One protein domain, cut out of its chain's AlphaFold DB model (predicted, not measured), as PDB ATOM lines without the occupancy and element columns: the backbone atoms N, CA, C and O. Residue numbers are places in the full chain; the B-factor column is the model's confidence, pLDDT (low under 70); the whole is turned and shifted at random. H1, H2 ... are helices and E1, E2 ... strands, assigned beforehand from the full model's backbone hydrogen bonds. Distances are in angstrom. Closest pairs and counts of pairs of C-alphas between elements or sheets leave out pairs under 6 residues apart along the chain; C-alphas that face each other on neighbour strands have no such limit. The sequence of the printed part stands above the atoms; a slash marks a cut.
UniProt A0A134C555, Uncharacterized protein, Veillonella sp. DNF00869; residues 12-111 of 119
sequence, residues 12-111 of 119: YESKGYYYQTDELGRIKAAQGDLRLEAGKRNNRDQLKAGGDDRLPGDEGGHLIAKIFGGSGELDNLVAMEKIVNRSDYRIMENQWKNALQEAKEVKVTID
ATOM      1  N   TYR A  12      42.536 -11.309  10.411       98.25
ATOM      2  CA  TYR A  12      41.301 -10.721   9.914       98.25
ATOM      3  C   TYR A  12      40.814 -11.438   8.663       98.25
ATOM      4  O   TYR A  12      41.578 -12.082   7.946       98.25
ATOM      5  N   GLU A  13      39.521 -11.295   8.406       98.25
ATOM      6  CA  GLU A  13      38.900 -11.726   7.166       98.25
ATOM      7  C   GLU A  13      38.583 -10.498   6.310       98.25
ATOM      8  O   GLU A  13      38.054  -9.496   6.802       98.25
ATOM      9  N   SER A  14      38.887 -10.574   5.018       97.69
ATOM     10  CA  SER A  14      38.456  -9.590   4.033       97.69
ATOM     11  C   SER A  14      38.027 -10.298   2.760       97.69
ATOM     12  O   SER A  14      38.753 -11.121   2.210       97.69
ATOM     13  N   LYS A  15      36.819  -9.986   2.280       97.44
ATOM     14  CA  LYS A  15      36.254 -10.565   1.047       97.44
ATOM     15  C   LYS A  15      36.248 -12.105   1.019       97.44
ATOM     16  O   LYS A  15      36.361 -12.683  -0.063       97.44
ATOM     17  N   GLY A  16      36.076 -12.765   2.165       97.44
ATOM     18  CA  GLY A  16      36.075 -14.230   2.254       97.44
ATOM     19  C   GLY A  16      37.467 -14.867   2.252       97.44
ATOM     20  O   GLY A  16      37.570 -16.076   2.075       97.44
ATOM     21  N   TYR A  17      38.525 -14.069   2.405       98.56
ATOM     22  CA  TYR A  17      39.907 -14.524   2.528       98.56
ATOM     23  C   TYR A  17      40.452 -14.156   3.904       98.56
ATOM     24  O   TYR A  17      40.115 -13.100   4.446       98.56
ATOM     25  N   TYR A  18      41.302 -15.016   4.453       98.62
ATOM     26  CA  TYR A  18      41.941 -14.812   5.746       98.62
ATOM     27  C   TYR A  18      43.329 -14.231   5.564       98.62
ATOM     28  O   TYR A  18      44.067 -14.631   4.668       98.62
ATOM     29  N   TYR A  19      43.689 -13.316   6.451       98.69
ATOM     30  CA  TYR A  19      44.975 -12.648   6.453       98.69
ATOM     31  C   TYR A  19      45.524 -12.583   7.866       98.69
ATOM     32  O   TYR A  19      44.771 -12.550   8.844       98.69
ATOM     33  N   GLN A  20      46.845 -12.505   7.964       98.44
ATOM     34  CA  GLN A  20      47.534 -12.273   9.221       98.44
ATOM     35  C   GLN A  20      48.536 -11.139   9.062       98.44
ATOM     36  O   GLN A  20      49.247 -11.077   8.056       98.44
ATOM     37  N   THR A  21      48.622 -10.278  10.072       97.88
ATOM     38  CA  THR A  21      49.693  -9.289  10.192       97.88
ATOM     39  C   THR A  21      50.744  -9.698  11.211       97.88
ATOM     40  O   THR A  21      50.468 -10.450  12.150       97.88
ATOM     41  N   ASP A  22      51.964  -9.219  11.003       95.69
ATOM     42  CA  ASP A  22      53.065  -9.339  11.954       95.69
ATOM     43  C   ASP A  22      53.078  -8.189  12.977       95.69
ATOM     44  O   ASP A  22      52.166  -7.355  13.025       95.69
ATOM     45  N   GLU A  23      54.115  -8.146  13.808       94.88
ATOM     46  CA  GLU A  23      54.336  -7.147  14.850       94.88
ATOM     47  C   GLU A  23      54.554  -5.718  14.347       94.88
ATOM     48  O   GLU A  23      54.497  -4.793  15.147       94.88
ATOM     49  N   LEU A  24      54.759  -5.516  13.044       92.56
ATOM     50  CA  LEU A  24      54.851  -4.192  12.425       92.56
ATOM     51  C   LEU A  24      53.555  -3.812  11.701       92.56
ATOM     52  O   LEU A  24      53.415  -2.694  11.199       92.56
ATOM     53  N   GLY A  25      52.580  -4.721  11.648       94.31
ATOM     54  CA  GLY A  25      51.338  -4.533  10.909       94.31
ATOM     55  C   GLY A  25      51.515  -4.751   9.408       94.31
ATOM     56  O   GLY A  25      50.700  -4.245   8.635       94.31
ATOM     57  N   ARG A  26      52.561  -5.470   8.982       95.06
ATOM     58  CA  ARG A  26      52.722  -5.940   7.600       95.06
ATOM     59  C   ARG A  26      51.925  -7.218   7.411       95.06
ATOM     60  O   ARG A  26      51.830  -8.022   8.335       95.06
ATOM     61  N   ILE A  27      51.353  -7.430   6.229       97.19
ATOM     62  CA  ILE A  27      50.663  -8.689   5.927       97.19
ATOM     63  C   ILE A  27      51.725  -9.778   5.794       97.19
ATOM     64  O   ILE A  27      52.561  -9.698   4.910       97.19
ATOM     65  N   LYS A  28      51.688 -10.801   6.644       97.31
ATOM     66  CA  LYS A  28      52.616 -11.945   6.598       97.31
ATOM     67  C   LYS A  28      52.007 -13.191   5.966       97.31
ATOM     68  O   LYS A  28      52.749 -14.075   5.554       97.31
ATOM     69  N   ALA A  29      50.678 -13.271   5.898       98.31
ATOM     70  CA  ALA A  29      49.993 -14.405   5.291       98.31
ATOM     71  C   ALA A  29      48.644 -14.013   4.675       98.31
ATOM     72  O   ALA A  29      47.958 -13.127   5.194       98.31
ATOM     73  N   ALA A  30      48.256 -14.721   3.613       98.56
ATOM     74  CA  ALA A  30      46.915 -14.718   3.032       98.56
ATOM     75  C   ALA A  30      46.480 -16.146   2.663       98.56
ATOM     76  O   ALA A  30      47.273 -16.925   2.133       98.56
ATOM     77  N   GLN A  31      45.218 -16.497   2.905       98.50
ATOM     78  CA  GLN A  31      44.692 -17.837   2.653       98.50
ATOM     79  C   GLN A  31      43.228 -17.806   2.204       98.50
ATOM     80  O   GLN A  31      42.428 -16.997   2.676       98.50
ATOM     81  N   GLY A  32      42.856 -18.751   1.341       98.19
ATOM     82  CA  GLY A  32      41.460 -19.117   1.132       98.19
ATOM     83  C   GLY A  32      41.218 -19.923  -0.137       98.19
ATOM     84  O   GLY A  32      42.141 -20.236  -0.893       98.19
ATOM     85  N   ASP A  33      39.946 -20.235  -0.356       98.50
ATOM     86  CA  ASP A  33      39.471 -20.895  -1.567       98.50
ATOM     87  C   ASP A  33      39.195 -19.823  -2.629       98.50
ATOM     88  O   ASP A  33      38.348 -18.942  -2.447       98.50
ATOM     89  N   LEU A  34      39.945 -19.856  -3.733       98.50
ATOM     90  CA  LEU A  34      39.772 -18.885  -4.805       98.50
ATOM     91  C   LEU A  34      38.452 -19.117  -5.540       98.50
ATOM     92  O   LEU A  34      38.008 -20.244  -5.758       98.50
ATOM     93  N   ARG A  35      37.857 -18.020  -5.998       98.19
ATOM     94  CA  ARG A  35      36.614 -18.014  -6.779       98.19
ATOM     95  C   ARG A  35      36.683 -16.953  -7.858       98.19
ATOM     96  O   ARG A  35      37.256 -15.902  -7.618       98.19
ATOM     97  N   LEU A  36      36.087 -17.177  -9.025       98.19
ATOM     98  CA  LEU A  36      36.015 -16.139 -10.057       98.19
ATOM     99  C   LEU A  36      34.948 -15.105  -9.678       98.19
ATOM    100  O   LEU A  36      33.753 -15.348  -9.820       98.19
ATOM    101  N   GLU A  37      35.385 -13.941  -9.205       96.94
ATOM    102  CA  GLU A  37      34.522 -12.831  -8.797       96.94
ATOM    103  C   GLU A  37      35.204 -11.500  -9.134       96.94
ATOM    104  O   GLU A  37      36.410 -11.331  -8.954       96.94
ATOM    105  N   ALA A  38      34.444 -10.524  -9.630       95.75
ATOM    106  CA  ALA A  38      34.990  -9.214  -9.964       95.75
ATOM    107  C   ALA A  38      35.188  -8.338  -8.711       95.75
ATOM    108  O   ALA A  38      34.242  -7.778  -8.161       95.75
ATOM    109  N   GLY A  39      36.443  -8.155  -8.307       93.06
ATOM    110  CA  GLY A  39      36.867  -7.201  -7.284       93.06
ATOM    111  C   GLY A  39      36.947  -5.754  -7.789       93.06
ATOM    112  O   GLY A  39      36.982  -5.475  -8.994       93.06
ATOM    113  N   LYS A  40      37.016  -4.805  -6.847       94.31
ATOM    114  CA  LYS A  40      37.158  -3.364  -7.122       94.31
ATOM    115  C   LYS A  40      38.594  -2.917  -6.874       94.31
ATOM    116  O   LYS A  40      39.158  -3.223  -5.833       94.31
ATOM    117  N   ARG A  41      39.165  -2.145  -7.803       92.62
ATOM    118  CA  ARG A  41      40.491  -1.533  -7.634       92.62
ATOM    119  C   ARG A  41      40.373  -0.208  -6.881       92.62
ATOM    120  O   ARG A  41      39.527   0.612  -7.233       92.62
ATOM    121  N   ASN A  42      41.282   0.037  -5.941       95.50
ATOM    122  CA  ASN A  42      41.496   1.350  -5.342       95.50
ATOM    123  C   ASN A  42      42.923   1.840  -5.655       95.50
ATOM    124  O   ASN A  42      43.899   1.428  -5.034       95.50
ATOM    125  N   ASN A  43      43.042   2.751  -6.627       93.31
ATOM    126  CA  ASN A  43      44.339   3.287  -7.064       93.31
ATOM    127  C   ASN A  43      45.088   4.014  -5.938       93.31
ATOM    128  O   ASN A  43      46.313   3.989  -5.904       93.31
ATOM    129  N   ARG A  44      44.365   4.666  -5.017       93.69
ATOM    130  CA  ARG A  44      44.983   5.397  -3.907       93.69
ATOM    131  C   ARG A  44      45.729   4.439  -2.988       93.69
ATOM    132  O   ARG A  44      46.848   4.737  -2.593       93.69
ATOM    133  N   ASP A  45      45.116   3.310  -2.655       93.62
ATOM    134  CA  ASP A  45      45.716   2.333  -1.747       93.62
ATOM    135  C   ASP A  45      46.812   1.523  -2.458       93.62
ATOM    136  O   ASP A  45      47.864   1.288  -1.872       93.62
ATOM    137  N   GLN A  46      46.676   1.254  -3.763       93.44
ATOM    138  CA  GLN A  46      47.780   0.705  -4.564       93.44
ATOM    139  C   GLN A  46      49.021   1.603  -4.599       93.44
ATOM    140  O   GLN A  46      50.139   1.094  -4.639       93.44
ATOM    141  N   LEU A  47      48.853   2.926  -4.594       92.31
ATOM    142  CA  LEU A  47      49.967   3.878  -4.520       92.31
ATOM    143  C   LEU A  47      50.550   4.015  -3.106       92.31
ATOM    144  O   LEU A  47      51.646   4.542  -2.963       92.31
ATOM    145  N   LYS A  48      49.839   3.544  -2.076       92.06
ATOM    146  CA  LYS A  48      50.259   3.618  -0.667       92.06
ATOM    147  C   LYS A  48      50.801   2.308  -0.102       92.06
ATOM    148  O   LYS A  48      51.376   2.330   0.979       92.06
ATOM    149  N   ALA A  49      50.597   1.183  -0.786       92.50
ATOM    150  CA  ALA A  49      51.145  -0.107  -0.377       92.50
ATOM    151  C   ALA A  49      52.672  -0.014  -0.191       92.50
ATOM    152  O   ALA A  49      53.341   0.607  -1.021       92.50
ATOM    153  N   GLY A  50      53.168  -0.596   0.905       89.94
ATOM    154  CA  GLY A  50      54.555  -0.492   1.381       89.94
ATOM    155  C   GLY A  50      54.886   0.774   2.172       89.94
ATOM    156  O   GLY A  50      55.961   0.854   2.740       89.94
ATOM    157  N   GLY A  51      53.986   1.763   2.240       89.25
ATOM    158  CA  GLY A  51      54.211   2.968   3.040       89.25
ATOM    159  C   GLY A  51      55.542   3.654   2.720       89.25
ATOM    160  O   GLY A  51      55.843   3.897   1.551       89.25
ATOM    161  N   ASP A  52      56.304   3.960   3.768       87.94
ATOM    162  CA  ASP A  52      57.609   4.623   3.672       87.94
ATOM    163  C   ASP A  52      58.729   3.670   3.203       87.94
ATOM    164  O   ASP A  52      59.764   4.130   2.728       87.94
ATOM    165  N   ASP A  53      58.494   2.359   3.270       87.38
ATOM    166  CA  ASP A  53      59.442   1.301   2.904       87.38
ATOM    167  C   ASP A  53      59.282   0.825   1.452       87.38
ATOM    168  O   ASP A  53      60.081   0.040   0.938       87.38
ATOM    169  N   ARG A  54      58.264   1.336   0.749       91.31
ATOM    170  CA  ARG A  54      58.056   1.081  -0.678       91.31
ATOM    171  C   ARG A  54      59.257   1.571  -1.488       91.31
ATOM    172  O   ARG A  54      59.567   2.765  -1.497       91.31
ATOM    173  N   LEU A  55      59.855   0.683  -2.276       92.50
ATOM    174  CA  LEU A  55      61.001   1.031  -3.104       92.50
ATOM    175  C   LEU A  55      60.578   1.688  -4.431       92.50
ATOM    176  O   LEU A  55      59.483   1.441  -4.958       92.50
ATOM    177  N   PRO A  56      61.448   2.525  -5.032       93.81
ATOM    178  CA  PRO A  56      61.239   3.013  -6.387       93.81
ATOM    179  C   PRO A  56      61.084   1.852  -7.375       93.81
ATOM    180  O   PRO A  56      61.977   1.027  -7.525       93.81
ATOM    181  N   GLY A  57      59.958   1.827  -8.087       92.62
ATOM    182  CA  GLY A  57      59.631   0.761  -9.037       92.62
ATOM    183  C   GLY A  57      58.591  -0.232  -8.525       92.62
ATOM    184  O   GLY A  57      57.976  -0.901  -9.352       92.62
ATOM    185  N   ASP A  58      58.308  -0.259  -7.221       95.38
ATOM    186  CA  ASP A  58      57.262  -1.119  -6.672       95.38
ATOM    187  C   ASP A  58      55.860  -0.654  -7.080       95.38
ATOM    188  O   ASP A  58      55.558   0.543  -7.198       95.38
ATOM    189  N   GLU A  59      54.965  -1.621  -7.237       95.19
ATOM    190  CA  GLU A  59      53.528  -1.456  -7.418       95.19
ATOM    191  C   GLU A  59      52.770  -1.948  -6.176       95.19
ATOM    192  O   GLU A  59      53.288  -2.721  -5.378       95.19
ATOM    193  N   GLY A  60      51.515  -1.515  -6.014       95.50
ATOM    194  CA  GLY A  60      50.602  -2.134  -5.050       95.50
ATOM    195  C   GLY A  60      50.083  -3.456  -5.604       95.50
ATOM    196  O   GLY A  60      49.011  -3.486  -6.231       95.50
ATOM    197  N   GLY A  61      50.882  -4.506  -5.431       96.44
ATOM    198  CA  GLY A  61      50.579  -5.869  -5.849       96.44
ATOM    199  C   GLY A  61      49.487  -6.460  -4.968       96.44
ATOM    200  O   GLY A  61      49.509  -6.280  -3.753       96.44
ATOM    201  N   HIS A  62      48.505  -7.120  -5.580       97.69
ATOM    202  CA  HIS A  62      47.480  -7.832  -4.818       97.69
ATOM    203  C   HIS A  62      48.031  -9.188  -4.387       97.69
ATOM    204  O   HIS A  62      48.616  -9.883  -5.210       97.69
ATOM    205  N   LEU A  63      47.779  -9.595  -3.143       97.81
ATOM    206  CA  LEU A  63      48.007 -10.984  -2.738       97.81
ATOM    207  C   LEU A  63      46.932 -11.879  -3.359       97.81
ATOM    208  O   LEU A  63      47.230 -12.818  -4.093       97.81
ATOM    209  N   ILE A  64      45.665 -11.518  -3.163       98.31
ATOM    210  CA  ILE A  64      44.536 -12.131  -3.859       98.31
ATOM    211  C   ILE A  64      44.080 -11.203  -4.982       98.31
ATOM    212  O   ILE A  64      43.590 -10.098  -4.733       98.31
ATOM    213  N   ALA A  65      44.238 -11.641  -6.230       97.62
ATOM    214  CA  ALA A  65      43.927 -10.841  -7.408       97.62
ATOM    215  C   ALA A  65      42.480 -10.326  -7.418       97.62
ATOM    216  O   ALA A  65      41.544 -11.000  -6.977       97.62
ATOM    217  N   LYS A  66      42.249  -9.182  -8.075       96.75
ATOM    218  CA  LYS A  66      40.888  -8.654  -8.274       96.75
ATOM    219  C   LYS A  66      39.957  -9.632  -8.992       96.75
ATOM    220  O   LYS A  66      38.753  -9.540  -8.825       96.75
ATOM    221  N   ILE A  67      40.491 -10.503  -9.853       97.94
ATOM    222  CA  ILE A  67      39.686 -11.486 -10.597       97.94
ATOM    223  C   ILE A  67      39.193 -12.617  -9.692       97.94
ATOM    224  O   ILE A  67      38.318 -13.379 -10.100       97.94
ATOM    225  N   PHE A  68      39.744 -12.692  -8.477       98.44
ATOM    226  CA  PHE A  68      39.320 -13.598  -7.429       98.44
ATOM    227  C   PHE A  68      38.486 -12.905  -6.341       98.44
ATOM    228  O   PHE A  68      38.331 -13.420  -5.243       98.44
ATOM    229  N   GLY A  69      37.976 -11.695  -6.585       97.81
ATOM    230  CA  GLY A  69      37.229 -10.935  -5.579       97.81
ATOM    231  C   GLY A  69      38.084 -10.363  -4.443       97.81
ATOM    232  O   GLY A  69      37.525  -9.859  -3.469       97.81
ATOM    233  N   GLY A  70      39.418 -10.403  -4.559       97.88
ATOM    234  CA  GLY A  70      40.322  -9.830  -3.564       97.88
ATOM    235  C   GLY A  70      40.083  -8.334  -3.337       97.88
ATOM    236  O   GLY A  70      39.666  -7.601  -4.245       97.88
ATOM    237  N   SER A  71      40.325  -7.885  -2.104       97.62
ATOM    238  CA  SER A  71      40.179  -6.477  -1.726       97.62
ATOM    239  C   SER A  71      41.156  -5.594  -2.509       97.62
ATOM    240  O   SER A  71      42.297  -5.976  -2.756       97.62
ATOM    241  N   GLY A  72      40.704  -4.405  -2.910       96.19
ATOM    242  CA  GLY A  72      41.563  -3.394  -3.526       96.19
ATOM    243  C   GLY A  72      42.199  -2.431  -2.523       96.19
ATOM    244  O   GLY A  72      42.890  -1.512  -2.954       96.19
ATOM    245  N   GLU A  73      41.912  -2.583  -1.229       96.50
ATOM    246  CA  GLU A  73      42.417  -1.730  -0.147       96.50
ATOM    247  C   GLU A  73      43.742  -2.282   0.420       96.50
ATOM    248  O   GLU A  73      44.182  -3.374   0.070       96.50
ATOM    249  N   LEU A  74      44.387  -1.529   1.320       95.19
ATOM    250  CA  LEU A  74      45.677  -1.905   1.934       95.19
ATOM    251  C   LEU A  74      45.692  -3.263   2.662       95.19
ATOM    252  O   LEU A  74      46.763  -3.777   2.946       95.19
ATOM    253  N   ASP A  75      44.531  -3.842   2.957       96.00
ATOM    254  CA  ASP A  75      44.362  -5.129   3.640       96.00
ATOM    255  C   ASP A  75      44.672  -6.358   2.764       96.00
ATOM    256  O   ASP A  75      44.637  -7.482   3.255       96.00
ATOM    257  N   ASN A  76      44.971  -6.161   1.480       97.75
ATOM    258  CA  ASN A  76      45.321  -7.219   0.526       97.75
ATOM    259  C   ASN A  76      46.456  -6.790  -0.426       97.75
ATOM    260  O   ASN A  76      46.674  -7.409  -1.470       97.75
ATOM    261  N   LEU A  77      47.157  -5.701  -0.101       96.88
ATOM    262  CA  LEU A  77      48.187  -5.125  -0.957       96.88
ATOM    263  C   LEU A  77      49.548  -5.148  -0.276       96.88
ATOM    264  O   LEU A  77      49.679  -4.758   0.882       96.88
ATOM    265  N   VAL A  78      50.569  -5.501  -1.047       95.62
ATOM    266  CA  VAL A  78      51.979  -5.369  -0.666       95.62
ATOM    267  C   VAL A  78      52.705  -4.493  -1.685       95.62
ATOM    268  O   VAL A  78      52.272  -4.385  -2.837       95.62
ATOM    269  N   ALA A  79      53.790  -3.839  -1.267       94.69
ATOM    270  CA  ALA A  79      54.738  -3.290  -2.229       94.69
ATOM    271  C   ALA A  79      55.425  -4.461  -2.928       94.69
ATOM    272  O   ALA A  79      56.024  -5.318  -2.286       94.69
ATOM    273  N   MET A  80      55.245  -4.537  -4.240       94.56
ATOM    274  CA  MET A  80      55.738  -5.636  -5.054       94.56
ATOM    275  C   MET A  80      56.469  -5.064  -6.253       94.56
ATOM    276  O   MET A  80      55.904  -4.245  -6.984       94.56
ATOM    277  N   GLU A  81      57.694  -5.525  -6.476       95.00
ATOM    278  CA  GLU A  81      58.487  -5.117  -7.629       95.00
ATOM    279  C   GLU A  81      57.685  -5.364  -8.923       95.00
ATOM    280  O   GLU A  81      56.991  -6.374  -9.095       95.00
ATOM    281  N   LYS A  82      57.708  -4.381  -9.826       94.00
ATOM    282  CA  LYS A  82      56.846  -4.333 -11.009       94.00
ATOM    283  C   LYS A  82      57.042  -5.511 -11.963       94.00
ATOM    284  O   LYS A  82      56.059  -5.958 -12.560       94.00
ATOM    285  N   ILE A  83      58.271  -5.973 -12.177       91.62
ATOM    286  CA  ILE A  83      58.564  -7.131 -13.027       91.62
ATOM    287  C   ILE A  83      57.955  -8.384 -12.398       91.62
ATOM    288  O   ILE A  83      57.241  -9.093 -13.108       91.62
ATOM    289  N   VAL A  84      58.124  -8.608 -11.092       90.62
ATOM    290  CA  VAL A  84      57.504  -9.734 -10.366       90.62
ATOM    291  C   VAL A  84      55.977  -9.671 -10.460       90.62
ATOM    292  O   VAL A  84      55.344 -10.628 -10.915       90.62
ATOM    293  N   ASN A  85      55.383  -8.516 -10.133       92.44
ATOM    294  CA  ASN A  85      53.932  -8.295 -10.143       92.44
ATOM    295  C   ASN A  85      53.304  -8.546 -11.524       92.44
ATOM    296  O   ASN A  85      52.185  -9.043 -11.642       92.44
ATOM    297  N   ARG A  86      54.011  -8.190 -12.601       93.38
ATOM    298  CA  ARG A  86      53.484  -8.275 -13.971       93.38
ATOM    299  C   ARG A  86      53.890  -9.545 -14.719       93.38
ATOM    300  O   ARG A  86      53.291  -9.798 -15.769       93.38
ATOM    301  N   SER A  87      54.854 -10.304 -14.197       95.12
ATOM    302  CA  SER A  87      55.405 -11.517 -14.815       95.12
ATOM    303  C   SER A  87      55.020 -12.748 -13.999       95.12
ATOM    304  O   SER A  87      53.880 -13.190 -14.116       95.12
ATOM    305  N   ASP A  88      55.912 -13.283 -13.165       94.19
ATOM    306  CA  ASP A  88      55.734 -14.582 -12.508       94.19
ATOM    307  C   ASP A  88      54.475 -14.636 -11.643       94.19
ATOM    308  O   ASP A  88      53.705 -15.597 -11.734       94.19
ATOM    309  N   TYR A  89      54.191 -13.566 -10.891       95.69
ATOM    310  CA  TYR A  89      52.984 -13.508 -10.071       95.69
ATOM    311  C   TYR A  89      51.719 -13.552 -10.936       95.69
ATOM    312  O   TYR A  89      50.803 -14.337 -10.697       95.69
ATOM    313  N   ARG A  90      51.706 -12.788 -12.032       95.88
ATOM    314  CA  ARG A  90      50.604 -12.787 -13.000       95.88
ATOM    315  C   ARG A  90      50.458 -14.128 -13.728       95.88
ATOM    316  O   ARG A  90      49.342 -14.517 -14.076       95.88
ATOM    317  N   ILE A  91      51.557 -14.825 -14.015       97.62
ATOM    318  CA  ILE A  91      51.528 -16.159 -14.630       97.62
ATOM    319  C   ILE A  91      50.843 -17.145 -13.680       97.62
ATOM    320  O   ILE A  91      49.930 -17.852 -14.107       97.62
ATOM    321  N   MET A  92      51.216 -17.129 -12.400       97.44
ATOM    322  CA  MET A  92      50.587 -17.935 -11.355       97.44
ATOM    323  C   MET A  92      49.090 -17.607 -11.198       97.44
ATOM    324  O   MET A  92      48.258 -18.514 -11.236       97.44
ATOM    325  N   GLU A  93      48.711 -16.324 -11.146       98.00
ATOM    326  CA  GLU A  93      47.298 -15.910 -11.126       98.00
ATOM    327  C   GLU A  93      46.520 -16.446 -12.343       98.00
ATOM    328  O   GLU A  93      45.387 -16.914 -12.215       98.00
ATOM    329  N   ASN A  94      47.111 -16.423 -13.542       98.38
ATOM    330  CA  ASN A  94      46.460 -16.966 -14.736       98.38
ATOM    331  C   ASN A  94      46.299 -18.492 -14.674       98.38
ATOM    332  O   ASN A  94      45.288 -19.008 -15.150       98.38
ATOM    333  N   GLN A  95      47.249 -19.219 -14.081       98.38
ATOM    334  CA  GLN A  95      47.122 -20.666 -13.874       98.38
ATOM    335  C   GLN A  95      45.957 -20.988 -12.934       98.38
ATOM    336  O   GLN A  95      45.126 -21.836 -13.261       98.38
ATOM    337  N   TRP A  96      45.837 -20.262 -11.818       98.56
ATOM    338  CA  TRP A  96      44.702 -20.395 -10.903       98.56
ATOM    339  C   TRP A  96      43.375 -20.080 -11.588       98.56
ATOM    340  O   TRP A  96      42.410 -20.832 -11.460       98.56
ATOM    341  N   LYS A  97      43.333 -19.002 -12.378       98.56
ATOM    342  CA  LYS A  97      42.153 -18.635 -13.165       98.56
ATOM    343  C   LYS A  97      41.736 -19.765 -14.107       98.56
ATOM    344  O   LYS A  97      40.558 -20.111 -14.129       98.56
ATOM    345  N   ASN A  98      42.672 -20.328 -14.869       98.62
ATOM    346  CA  ASN A  98      42.374 -21.403 -15.816       98.62
ATOM    347  C   ASN A  98      41.858 -22.655 -15.090       98.62
ATOM    348  O   ASN A  98      40.859 -23.229 -15.510       98.62
ATOM    349  N   ALA A  99      42.466 -23.030 -13.958       98.62
ATOM    350  CA  ALA A  99      41.995 -24.152 -13.148       98.62
ATOM    351  C   ALA A  99      40.548 -23.950 -12.657       98.62
ATOM    352  O   ALA A  99      39.726 -24.856 -12.787       98.62
ATOM    353  N   LEU A 100      40.200 -22.749 -12.181       98.56
ATOM    354  CA  LEU A 100      38.822 -22.424 -11.792       98.56
ATOM    355  C   LEU A 100      37.850 -22.468 -12.983       98.56
ATOM    356  O   LEU A 100      36.710 -22.902 -12.830       98.56
ATOM    357  N   GLN A 101      38.281 -22.044 -14.177       98.19
ATOM    358  CA  GLN A 101      37.468 -22.143 -15.399       98.19
ATOM    359  C   GLN A 101      37.221 -23.596 -15.828       98.19
ATOM    360  O   GLN A 101      36.183 -23.889 -16.416       98.19
ATOM    361  N   GLU A 102      38.130 -24.506 -15.486       98.38
ATOM    362  CA  GLU A 102      37.973 -25.957 -15.641       98.38
ATOM    363  C   GLU A 102      37.169 -26.601 -14.494       98.38
ATOM    364  O   GLU A 102      37.167 -27.824 -14.355       98.38
ATOM    365  N   ALA A 103      36.494 -25.795 -13.665       97.81
ATOM    366  CA  ALA A 103      35.725 -26.225 -12.496       97.81
ATOM    367  C   ALA A 103      36.545 -27.000 -11.443       97.81
ATOM    368  O   ALA A 103      35.988 -27.771 -10.660       97.81
ATOM    369  N   LYS A 104      37.868 -26.788 -11.402       98.50
ATOM    370  CA  LYS A 104      38.728 -27.300 -10.330       98.50
ATOM    371  C   LYS A 104      38.667 -26.379  -9.120       98.50
ATOM    372  O   LYS A 104      38.485 -25.170  -9.247       98.50
ATOM    373  N   GLU A 105      38.891 -26.956  -7.950       98.31
ATOM    374  CA  GLU A 105      39.088 -26.202  -6.719       98.31
ATOM    375  C   GLU A 105      40.531 -25.690  -6.634       98.31
ATOM    376  O   GLU A 105      41.479 -26.430  -6.905       98.31
ATOM    377  N   VAL A 106      40.701 -24.421  -6.252       98.62
ATOM    378  CA  VAL A 106      42.018 -23.816  -6.033       98.62
ATOM    379  C   VAL A 106      42.059 -23.226  -4.629       98.62
ATOM    380  O   VAL A 106      41.458 -22.185  -4.373       98.62
ATOM    381  N   LYS A 107      42.790 -23.886  -3.729       98.50
ATOM    382  CA  LYS A 107      43.079 -23.388  -2.380       98.50
ATOM    383  C   LYS A 107      44.468 -22.769  -2.367       98.50
ATOM    384  O   LYS A 107      45.420 -23.418  -2.801       98.50
ATOM    385  N   VAL A 108      44.600 -21.546  -1.863       98.06
ATOM    386  CA  VAL A 108      45.898 -20.866  -1.770       98.06
ATOM    387  C   VAL A 108      46.285 -20.602  -0.327       98.06
ATOM    388  O   VAL A 108      45.442 -20.316   0.518       98.06
ATOM    389  N   THR A 109      47.583 -20.694  -0.060       98.00
ATOM    390  CA  THR A 109      48.250 -20.157   1.128       98.00
ATOM    391  C   THR A 109      49.459 -19.392   0.617       98.00
ATOM    392  O   THR A 109      50.247 -19.934  -0.156       98.00
ATOM    393  N   ILE A 110      49.534 -18.115   0.961       98.00
ATOM    394  CA  ILE A 110      50.568 -17.192   0.510       98.00
ATOM    395  C   ILE A 110      51.255 -16.683   1.763       98.00
ATOM    396  O   ILE A 110      50.645 -15.933   2.523       98.00
ATOM    397  N   ASP A 111      52.505 -17.080   1.955       97.50
ATOM    398  CA  ASP A 111      53.350 -16.600   3.042       97.50
ATOM    399  C   ASP A 111      54.313 -15.543   2.506       97.50
ATOM    400  O   ASP A 111      54.950 -15.724   1.465       97.50
TER     401      ASP A 111
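This is residues 12 to 111 of the 119 residues of an uncharacterized protein of Veillonella sp. DNF00869 (UniProt A0A134C555). A twisted wall of four antiparallel strands, E1, E2, E3 and E6, makes one side of the domain, and the helices H2 and H3 follow each other end to end along the opposite side. Between wall and helices lie the unnamed residues 63 to 76, which fill the middle, and beside them a two-stranded hairpin, E4 and E5, with the short helix H1 packed on it. The printed part has 100 residues with three named helices and six named strands, in the order E1 E2 E3 H1 E4 E5 H2 H3 E6; the class is mixed, helices and strands. It is compact, with a radius of gyration of the C-alphas of 13.1 A and spans of 41 by 28 by 23 A.

E1, residues 12 to 14, begins at C-alpha 12 at (41.301, -10.721, 9.914). E2 is residues 17 to 21, 13.5 A long, and E3 is residues 27 to 33, 18.2 A long. H1, residues 43 to 48, precedes E4, residues 58 to 62, and E5, residues 77 to 81. H2, residues 82 to 86, follows E5 directly. H3, residues 88 to 101, is 20.0 A long and begins at C-alpha 88 at (55.734, -14.582, -12.508). E6, residues 107 to 111, is 13.5 A long and ends at C-alpha 111 at (53.350, -16.600, 3.042).

The larger sheet runs E1, E2, E3, E6, with E1 and E6 as edge strands, and its strands' lines turn by 54 degrees from edge to edge. E1, E2 and E3 form a meander, each strand the antiparallel neighbour of the one before. E1 and E2 are a hairpin at 138 degrees, with N 14 and O 17 2.9 A apart, within hydrogen-bond range. E2 and E3 are a hairpin at 165 degrees, with N 18 and O 31 at 2.9 A. E3 and E6 are antiparallel at 175 degrees, with N 110 and O 30 at 2.8 A. E4 and E5 are an antiparallel hairpin at 137 degrees, with N 59 and O 80 at 2.8 A. The closest C-alphas of E3 and E5, those of Ile 27 and Val 78, are 7.5 A apart. The closest of H1 and E4, those of Gln 46 and Gly 60, are 4.0 A apart. H2 and H3 are close but not clearly touching, their closest C-alphas, Val 84 and Arg 90, 8.0 A apart. H3 is not on the larger sheet and is apart from E3. In H1, H2 and H3 every O i to N i+4 pair is within hydrogen-bond range.

The two C-alphas farthest apart, those of Asp 52 and Glu 102, are 41.2 A apart. The printed part has no cut. The link from E4 to E5, 14 residues, is long. The mean pLDDT of the printed part is 96.0, and no printed residue is under 70.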